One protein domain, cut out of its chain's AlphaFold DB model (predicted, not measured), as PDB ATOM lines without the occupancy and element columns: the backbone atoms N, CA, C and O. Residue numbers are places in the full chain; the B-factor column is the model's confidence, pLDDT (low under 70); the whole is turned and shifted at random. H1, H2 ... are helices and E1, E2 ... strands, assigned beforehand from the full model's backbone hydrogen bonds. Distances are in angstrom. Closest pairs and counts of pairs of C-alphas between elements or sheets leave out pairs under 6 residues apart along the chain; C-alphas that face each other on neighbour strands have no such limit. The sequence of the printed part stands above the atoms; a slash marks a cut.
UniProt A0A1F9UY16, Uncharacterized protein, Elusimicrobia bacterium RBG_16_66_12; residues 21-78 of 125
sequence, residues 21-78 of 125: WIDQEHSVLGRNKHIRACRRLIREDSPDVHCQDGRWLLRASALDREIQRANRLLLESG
ATOM      1  N   TRP A  21       0.431 -14.456  -0.359       88.69
ATOM      2  CA  TRP A  21       1.800 -14.323  -0.832       88.69
ATOM      3  C   TRP A  21       1.806 -13.945  -2.308       88.69
ATOM      4  O   TRP A  21       1.194 -14.614  -3.141       88.69
ATOM      5  N   ILE A  22       2.524 -12.878  -2.622       90.56
ATOM      6  CA  ILE A  22       2.707 -12.368  -3.975       90.56
ATOM      7  C   ILE A  22       4.160 -12.612  -4.351       90.56
ATOM      8  O   ILE A  22       5.063 -12.231  -3.603       90.56
ATOM      9  N   ASP A  23       4.381 -13.251  -5.497       92.62
ATOM     10  CA  ASP A  23       5.722 -13.476  -6.021       92.62
ATOM     11  C   ASP A  23       6.258 -12.258  -6.792       92.62
ATOM     12  O   ASP A  23       5.550 -11.289  -7.093       92.62
ATOM     13  N   GLN A  24       7.540 -12.317  -7.147       91.06
ATOM     14  CA  GLN A  24       8.179 -11.239  -7.889       91.06
ATOM     15  C   GLN A  24       7.652 -11.048  -9.322       91.06
ATOM     16  O   GLN A  24       7.855  -9.970  -9.882       91.06
ATOM     17  N   GLU A  25       7.031 -12.064  -9.929       90.69
ATOM     18  CA  GLU A  25       6.564 -12.026 -11.324       90.69
ATOM     19  C   GLU A  25       5.163 -11.396 -11.427       90.69
ATOM     20  O   GLU A  25       4.858 -10.723 -12.408       90.69
ATOM     21  N   HIS A  26       4.347 -11.520 -10.376       88.31
ATOM     22  CA  HIS A  26       2.995 -10.963 -10.273       88.31
ATOM     23  C   HIS A  26       2.946  -9.651  -9.472       88.31
ATOM     24  O   HIS A  26       1.874  -9.116  -9.185       88.31
ATOM     25  N   SER A  27       4.103  -9.104  -9.091       89.31
ATOM     26  CA  SER A  27       4.163  -7.880  -8.299       89.31
ATOM     27  C   SER A  27       3.926  -6.617  -9.124       89.31
ATOM     28  O   SER A  27       4.660  -6.320 -10.066       89.31
ATOM     29  N   VAL A  28       3.000  -5.775  -8.660       87.31
ATOM     30  CA  VAL A  28       2.721  -4.448  -9.243       87.31
ATOM     31  C   VAL A  28       3.894  -3.460  -9.155       87.31
ATOM     32  O   VAL A  28       3.950  -2.497  -9.913       87.31
ATOM     33  N   LEU A  29       4.874  -3.694  -8.271       86.56
ATOM     34  CA  LEU A  29       6.109  -2.897  -8.214       86.56
ATOM     35  C   LEU A  29       7.082  -3.224  -9.357       86.56
ATOM     36  O   LEU A  29       8.044  -2.482  -9.587       86.56
ATOM     37  N   GLY A  30       6.862  -4.343 -10.045       90.38
ATOM     38  CA  GLY A  30       7.808  -4.946 -10.968       90.38
ATOM     39  C   GLY A  30       8.904  -5.744 -10.253       90.38
ATOM     40  O   GLY A  30       9.361  -5.412  -9.152       90.38
ATOM     41  N   ARG A  31       9.383  -6.783 -10.942       91.94
ATOM     42  CA  ARG A  31      10.313  -7.809 -10.445       91.94
ATOM     43  C   ARG A  31      11.510  -7.275  -9.656       91.94
ATOM     44  O   ARG A  31      11.762  -7.690  -8.530       91.94
ATOM     45  N   ASN A  32      12.252  -6.316 -10.211       92.88
ATOM     46  CA  ASN A  32      13.484  -5.825  -9.580       92.88
ATOM     47  C   ASN A  32      13.227  -5.034  -8.289       92.88
ATOM     48  O   ASN A  32      14.004  -5.140  -7.336       92.88
ATOM     49  N   LYS A  33      12.154  -4.233  -8.250       91.56
ATOM     50  CA  LYS A  33      11.782  -3.479  -7.045       91.56
ATOM     51  C   LYS A  33      11.252  -4.420  -5.970       91.56
ATOM     52  O   LYS A  33      11.646  -4.272  -4.818       91.56
ATOM     53  N   HIS A  34      10.468  -5.423  -6.364       93.19
ATOM     54  CA  HIS A  34       9.989  -6.468  -5.468       93.19
ATOM     55  C   HIS A  34      11.146  -7.215  -4.792       93.19
ATOM     56  O   HIS A  34      11.253  -7.215  -3.570       93.19
ATOM     57  N   ILE A  35      12.094  -7.745  -5.574       93.81
ATOM     58  CA  ILE A  35      13.264  -8.458  -5.033       93.81
ATOM     59  C   ILE A  35      14.073  -7.559  -4.085       93.81
ATOM     60  O   ILE A  35      14.553  -8.008  -3.042       93.81
ATOM     61  N   ARG A  36      14.232  -6.271  -4.423       94.44
ATOM     62  CA  ARG A  36      14.921  -5.305  -3.556       94.44
ATOM     63  C   ARG A  36      14.179  -5.103  -2.233       94.44
ATOM     64  O   ARG A  36      14.836  -5.065  -1.193       94.44
ATOM     65  N   ALA A  37      12.854  -4.986  -2.272       93.56
ATOM     66  CA  ALA A  37      12.024  -4.887  -1.079       93.56
ATOM     67  C   ALA A  37      12.144  -6.144  -0.210       93.56
ATOM     68  O   ALA A  37      12.456  -6.020   0.972       93.56
ATOM     69  N   CYS A  38      12.029  -7.340  -0.796       93.12
ATOM     70  CA  CYS A  38      12.172  -8.591  -0.050       93.12
ATOM     71  C   CYS A  38      13.536  -8.694   0.641       93.12
ATOM     72  O   CYS A  38      13.617  -8.973   1.834       93.12
ATOM     73  N   ARG A  39      14.626  -8.408  -0.085       94.31
ATOM     74  CA  ARG A  39      15.985  -8.421   0.487       94.31
ATOM     75  C   ARG A  39      16.132  -7.467   1.665       94.31
ATOM     76  O   ARG A  39      16.889  -7.763   2.583       94.31
ATOM     77  N   ARG A  40      15.464  -6.314   1.620       94.31
ATOM     78  CA  ARG A  40      15.477  -5.355   2.723       94.31
ATOM     79  C   ARG A  40      14.673  -5.879   3.912       94.31
ATOM     80  O   ARG A  40      15.212  -5.904   5.008       94.31
ATOM     81  N   LEU A  41      13.453  -6.355   3.684       93.06
ATOM     82  CA  LEU A  41      12.577  -6.869   4.740       93.06
ATOM     83  C   LEU A  41      13.155  -8.103   5.446       93.06
ATOM     84  O   LEU A  41      12.997  -8.232   6.652       93.06
ATOM     85  N   ILE A  42      13.899  -8.957   4.735       92.88
ATOM     86  CA  ILE A  42      14.617 -10.092   5.340       92.88
ATOM     87  C   ILE A  42      15.724  -9.605   6.283       92.88
ATOM     88  O   ILE A  42      15.926 -10.181   7.344       92.88
ATOM     89  N   ARG A  43      16.440  -8.527   5.931       93.69
ATOM     90  CA  ARG A  43      17.437  -7.922   6.837       93.69
ATOM     91  C   ARG A  43      16.794  -7.249   8.047       93.69
ATOM     92  O   ARG A  43      17.452  -7.103   9.066       93.69
ATOM     93  N   GLU A  44      15.546  -6.814   7.904       92.94
ATOM     94  CA  GLU A  44      14.723  -6.235   8.970       92.94
ATOM     95  C   GLU A  44      13.986  -7.318   9.790       92.94
ATOM     96  O   GLU A  44      13.184  -6.968  10.650       92.94
ATOM     97  N   ASP A  45      14.251  -8.608   9.533       90.25
ATOM     98  CA  ASP A  45      13.615  -9.773  10.175       90.25
ATOM     99  C   ASP A  45      12.074  -9.729  10.137       90.25
ATOM    100  O   ASP A  45      11.367 -10.070  11.086       90.25
ATOM    101  N   SER A  46      11.530  -9.243   9.020       88.50
ATOM    102  CA  SER A  46      10.087  -9.131   8.838       88.50
ATOM    103  C   SER A  46       9.455 -10.509   8.581       88.50
ATOM    104  O   SER A  46       9.929 -11.247   7.716       88.50
ATOM    105  N   PRO A  47       8.329 -10.844   9.242       87.06
ATOM    106  CA  PRO A  47       7.585 -12.077   8.975       87.06
ATOM    107  C   PRO A  47       6.782 -12.025   7.664       87.06
ATOM    108  O   PRO A  47       6.259 -13.045   7.220       87.06
ATOM    109  N   ASP A  48       6.677 -10.849   7.039       89.44
ATOM    110  CA  ASP A  48       5.863 -10.607   5.844       89.44
ATOM    111  C   ASP A  48       6.623 -10.891   4.536       89.44
ATOM    112  O   ASP A  48       6.176 -10.524   3.444       89.44
ATOM    113  N   VAL A  49       7.794 -11.525   4.633       91.69
ATOM    114  CA  VAL A  49       8.661 -11.855   3.504       91.69
ATOM    115  C   VAL A  49       9.224 -13.262   3.645       91.69
ATOM    116  O   VAL A  49       9.613 -13.700   4.726       91.69
ATOM    117  N   HIS A  50       9.312 -13.968   2.523       91.25
ATOM    118  CA  HIS A  50       9.958 -15.269   2.466       91.25
ATOM    119  C   HIS A  50      10.670 -15.474   1.124       91.25
ATOM    120  O   HIS A  50      10.338 -14.838   0.124       91.25
ATOM    121  N   CYS A  51      11.675 -16.347   1.098       90.62
ATOM    122  CA  CYS A  51      12.340 -16.767  -0.131       90.62
ATOM    123  C   CYS A  51      12.295 -18.291  -0.201       90.62
ATOM    124  O   CYS A  51      12.893 -18.955   0.644       90.62
ATOM    125  N   GLN A  52      11.588 -18.826  -1.193       88.56
ATOM    126  CA  GLN A  52      11.381 -20.262  -1.370       88.56
ATOM    127  C   GLN A  52      11.566 -20.629  -2.840       88.56
ATOM    128  O   GLN A  52      11.004 -19.977  -3.716       88.56
ATOM    129  N   ASP A  53      12.380 -21.649  -3.120       88.56
ATOM    130  CA  ASP A  53      12.615 -22.179  -4.473       88.56
ATOM    131  C   ASP A  53      13.002 -21.104  -5.509       88.56
ATOM    132  O   ASP A  53      12.564 -21.105  -6.659       88.56
ATOM    133  N   GLY A  54      13.806 -20.125  -5.081       86.56
ATOM    134  CA  GLY A  54      14.232 -18.999  -5.919       86.56
ATOM    135  C   GLY A  54      13.147 -17.945  -6.181       86.56
ATOM    136  O   GLY A  54      13.400 -16.979  -6.908       86.56
ATOM    137  N   ARG A  55      11.963 -18.091  -5.579       90.88
ATOM    138  CA  ARG A  55      10.889 -17.096  -5.582       90.88
ATOM    139  C   ARG A  55      10.985 -16.222  -4.342       90.88
ATOM    140  O   ARG A  55      11.140 -16.708  -3.225       90.88
ATOM    141  N   TRP A  56      10.882 -14.923  -4.565       93.19
ATOM    142  CA  TRP A  56      10.796 -13.910  -3.528       93.19
ATOM    143  C   TRP A  56       9.318 -13.633  -3.306       93.19
ATOM    144  O   TRP A  56       8.626 -13.230  -4.237       93.19
ATOM    145  N   LEU A  57       8.848 -13.921  -2.099       92.88
ATOM    146  CA  LEU A  57       7.453 -13.821  -1.712       92.88
ATOM    147  C   LEU A  57       7.287 -12.686  -0.708       92.88
ATOM    148  O   LEU A  57       8.070 -12.540   0.234       92.88
ATOM    149  N   LEU A  58       6.238 -11.902  -0.906       91.62
ATOM    150  CA  LEU A  58       5.857 -10.773  -0.064       91.62
ATOM    151  C   LEU A  58       4.373 -10.894   0.263       91.62
ATOM    152  O   LEU A  58       3.573 -11.160  -0.636       91.62
ATOM    153  N   ARG A  59       3.988 -10.669   1.521       89.75
ATOM    154  CA  ARG A  59       2.564 -10.516   1.846       89.75
ATOM    155  C   ARG A  59       2.011  -9.252   1.196       89.75
ATOM    156  O   ARG A  59       2.705  -8.235   1.111       89.75
ATOM    157  N   ALA A  60       0.744  -9.298   0.789       86.62
ATOM    158  CA  ALA A  60       0.044  -8.159   0.193       86.62
ATOM    159  C   ALA A  60       0.141  -6.884   1.055       86.62
ATOM    160  O   ALA A  60       0.469  -5.813   0.550       86.62
ATOM    161  N   SER A  61      -0.011  -7.014   2.376       85.88
ATOM    162  CA  SER A  61       0.092  -5.893   3.322       85.88
ATOM    163  C   SER A  61       1.473  -5.220   3.332       85.88
ATOM    164  O   SER A  61       1.578  -3.997   3.449       85.88
ATOM    165  N   ALA A  62       2.551  -5.996   3.197       88.25
ATOM    166  CA  ALA A  62       3.902  -5.465   3.084       88.25
ATOM    167  C   ALA A  62       4.159  -4.879   1.691       88.25
ATOM    168  O   ALA A  62       4.814  -3.842   1.582       88.25
ATOM    169  N   LEU A  63       3.593  -5.478   0.640       89.19
ATOM    170  CA  LEU A  63       3.661  -4.931  -0.711       89.19
ATOM    171  C   LEU A  63       3.005  -3.543  -0.794       89.19
ATOM    172  O   LEU A  63       3.600  -2.631  -1.368       89.19
ATOM    173  N   ASP A  64       1.846  -3.346  -0.164       88.75
ATOM    174  CA  ASP A  64       1.161  -2.046  -0.122       88.75
ATOM    175  C   ASP A  64       2.016  -0.959   0.537       88.75
ATOM    176  O   ASP A  64       2.126   0.161   0.026       88.75
ATOM    177  N   ARG A  65       2.698  -1.295   1.639       89.88
ATOM    178  CA  ARG A  65       3.646  -0.378   2.299       89.88
ATOM    179  C   ARG A  65       4.794   0.007   1.368       89.88
ATOM    180  O   ARG A  65       5.221   1.164   1.361       89.88
ATOM    181  N   GLU A  66       5.268  -0.928   0.549       90.12
ATOM    182  CA  GLU A  66       6.314  -0.657  -0.437       90.12
ATOM    183  C   GLU A  66       5.832   0.202  -1.605       90.12
ATOM    184  O   GLU A  66       6.583   1.062  -2.071       90.12
ATOM    185  N   ILE A  67       4.586   0.032  -2.049       88.25
ATOM    186  CA  ILE A  67       3.960   0.908  -3.051       88.25
ATOM    187  C   ILE A  67       3.866   2.332  -2.510       88.25
ATOM    188  O   ILE A  67       4.302   3.276  -3.172       88.25
ATOM    189  N   GLN A  68       3.379   2.499  -1.280       89.38
ATOM    190  CA  GLN A  68       3.305   3.812  -0.637       89.38
ATOM    191  C   GLN A  68       4.688   4.453  -0.484       89.38
ATOM    192  O   GLN A  68       4.854   5.642  -0.771       89.38
ATOM    193  N   ARG A  69       5.704   3.671  -0.095       87.75
ATOM    194  CA  ARG A  69       7.096   4.138  -0.018       87.75
ATOM    195  C   ARG A  69       7.619   4.569  -1.388       87.75
ATOM    196  O   ARG A  69       8.226   5.631  -1.497       87.75
ATOM    197  N   ALA A  70       7.388   3.773  -2.430       84.00
ATOM    198  CA  ALA A  70       7.819   4.095  -3.787       84.00
ATOM    199  C   ALA A  70       7.141   5.370  -4.314       84.00
ATOM    200  O   ALA A  70       7.816   6.215  -4.899       84.00
ATOM    201  N   ASN A  71       5.843   5.539  -4.054       83.38
ATOM    202  CA  ASN A  71       5.093   6.735  -4.435       83.38
ATOM    203  C   ASN A  71       5.585   7.979  -3.690       83.38
ATOM    204  O   ASN A  71       5.769   9.022  -4.313       83.38
ATOM    205  N   ARG A  72       5.878   7.868  -2.387       83.69
ATOM    206  CA  ARG A  72       6.459   8.972  -1.608       83.69
ATOM    207  C   ARG A  72       7.805   9.420  -2.179       83.69
ATOM    208  O   ARG A  72       8.010  10.609  -2.375       83.69
ATOM    209  N   LEU A  73       8.677   8.474  -2.518       76.25
ATOM    210  CA  LEU A  73       9.971   8.785  -3.131       76.25
ATOM    211  C   LEU A  73       9.821   9.450  -4.507       76.25
ATOM    212  O   LEU A  73      10.628  10.305  -4.862       76.25
ATOM    213  N   LEU A  74       8.799   9.082  -5.287       74.12
ATOM    214  CA  LEU A  74       8.506   9.744  -6.562       74.12
ATOM    215  C   LEU A  74       8.067  11.199  -6.353       74.12
ATOM    216  O   LEU A  74       8.609  12.080  -7.023       74.12
ATOM    217  N   LEU A  75       7.166  11.442  -5.396       72.19
ATOM    218  CA  LEU A  75       6.708  12.780  -5.001       72.19
ATOM    219  C   LEU A  75       7.870  13.659  -4.510       72.19
ATOM    220  O   LEU A  75       8.030  14.783  -4.978       72.19
ATOM    221  N   GLU A  76       8.722  13.129  -3.631       72.69
ATOM    222  CA  GLU A  76       9.896  13.839  -3.098       72.69
ATOM    223  C   GLU A  76      10.965  14.104  -4.172       72.69
ATOM    224  O   GLU A  76      11.685  15.095  -4.102       72.69
ATOM    225  N   SER A  77      11.055  13.250  -5.198       66.06
ATOM    226  CA  SER A  77      12.008  13.421  -6.303       66.06
ATOM    227  C   SER A  77      11.589  14.455  -7.357       66.06
ATOM    228  O   SER A  77      12.310  14.630  -8.340       66.06
ATOM    229  N   GLY A  78      10.429  15.107  -7.199       59.22
ATOM    230  CA  GLY A  78       9.931  16.124  -8.135       59.22
ATOM    231  C   GLY A  78       9.574  15.589  -9.528       59.22
ATOM    232  O   GLY A  78       9.290  16.366 -10.431       59.22
TER     233      GLY A  78
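This is residues 21 to 78 of the 125 residues of an uncharacterized protein of Elusimicrobia bacterium RBG_16_66_12 (UniProt A0A1F9UY16). A small antiparallel sheet of three strands has helix H1 slantwise over one face, and a longer helix, H2, leads straight out of the sheet's inner strand as an arm whose far end, residues 71 to 76, sticks out free with the tail 77 to 78. The sheet and H1 make two layers, a helix layer on one face of a sheet, and H2 only grazes the sheet with its first residues, 60 to 64. The printed part has 58 residues, with two named helices and three named strands in the order E1, H1, E2, E3, H2; the sheet's order is E1, E3, E2, and the class is mixed, helices and strands. The whole is compact by its radius of gyration of the C-alphas, 11.2 A, yet elongated, spanning 38 by 23 by 16 A.

In the sheet, the inner strand E3, residues 55 to 59, has the edge strands E1, residues 21 to 23, and E2, residues 49 to 52, as antiparallel neighbours. E2 and E3 form a hairpin with directions 153 degrees apart; N 55 and O 52 are 2.8 A apart, within hydrogen-bond range, and so are N 50 and O 57, at 3.0 A. Between E1 and E3, at 141 degrees, N 22 and O 58 are within range at 2.8 A. H1, residues 31 to 43, is on the sheet at a height over the sheet of 8.5 A. It lies over E1 and E2, and only just over E3, with 3 C-alphas; it runs slantwise to the strands, at 51 degrees to E1 on the local plane. The closest C-alphas of H1 and E3 are those of Ile 35 and Trp 56, 6.2 A apart. E1, H1 and E2 form a split strand-helix-strand unit, two strands running the same way with E3 between them in the sheet, and its crossover is right-handed. H2, residues 60 to 76, is close to but not clearly touching H1, the closest C-alphas being those of Ala 37 and Glu 66, 7.1 A apart; their lines are only just about perpendicular, at 72 degrees. In H1 and H2 every O i to N i+4 pair is within hydrogen-bond range.

E1 begins at C-alpha 21, (1.800, -14.323, -0.832), and is 6.6 A long. H1 measures 18.7 A from C-alpha 31, (10.313, -7.809, -10.445), to C-alpha 43. E2 is 10.1 A long and E3 13.0 A. H2, 24.3 A long, ends at C-alpha 76, (9.896, 13.839, -3.098).

The two farthest C-alphas, those of Asp 53 and Gly 78, are 38.6 A apart. Without the free residues 71 to 78, the body spans 26 by 22 by 16 A. The printed part has no cut and no long link. Mean pLDDT of the printed part is 88.1, and residues 77 to 78 are under 70.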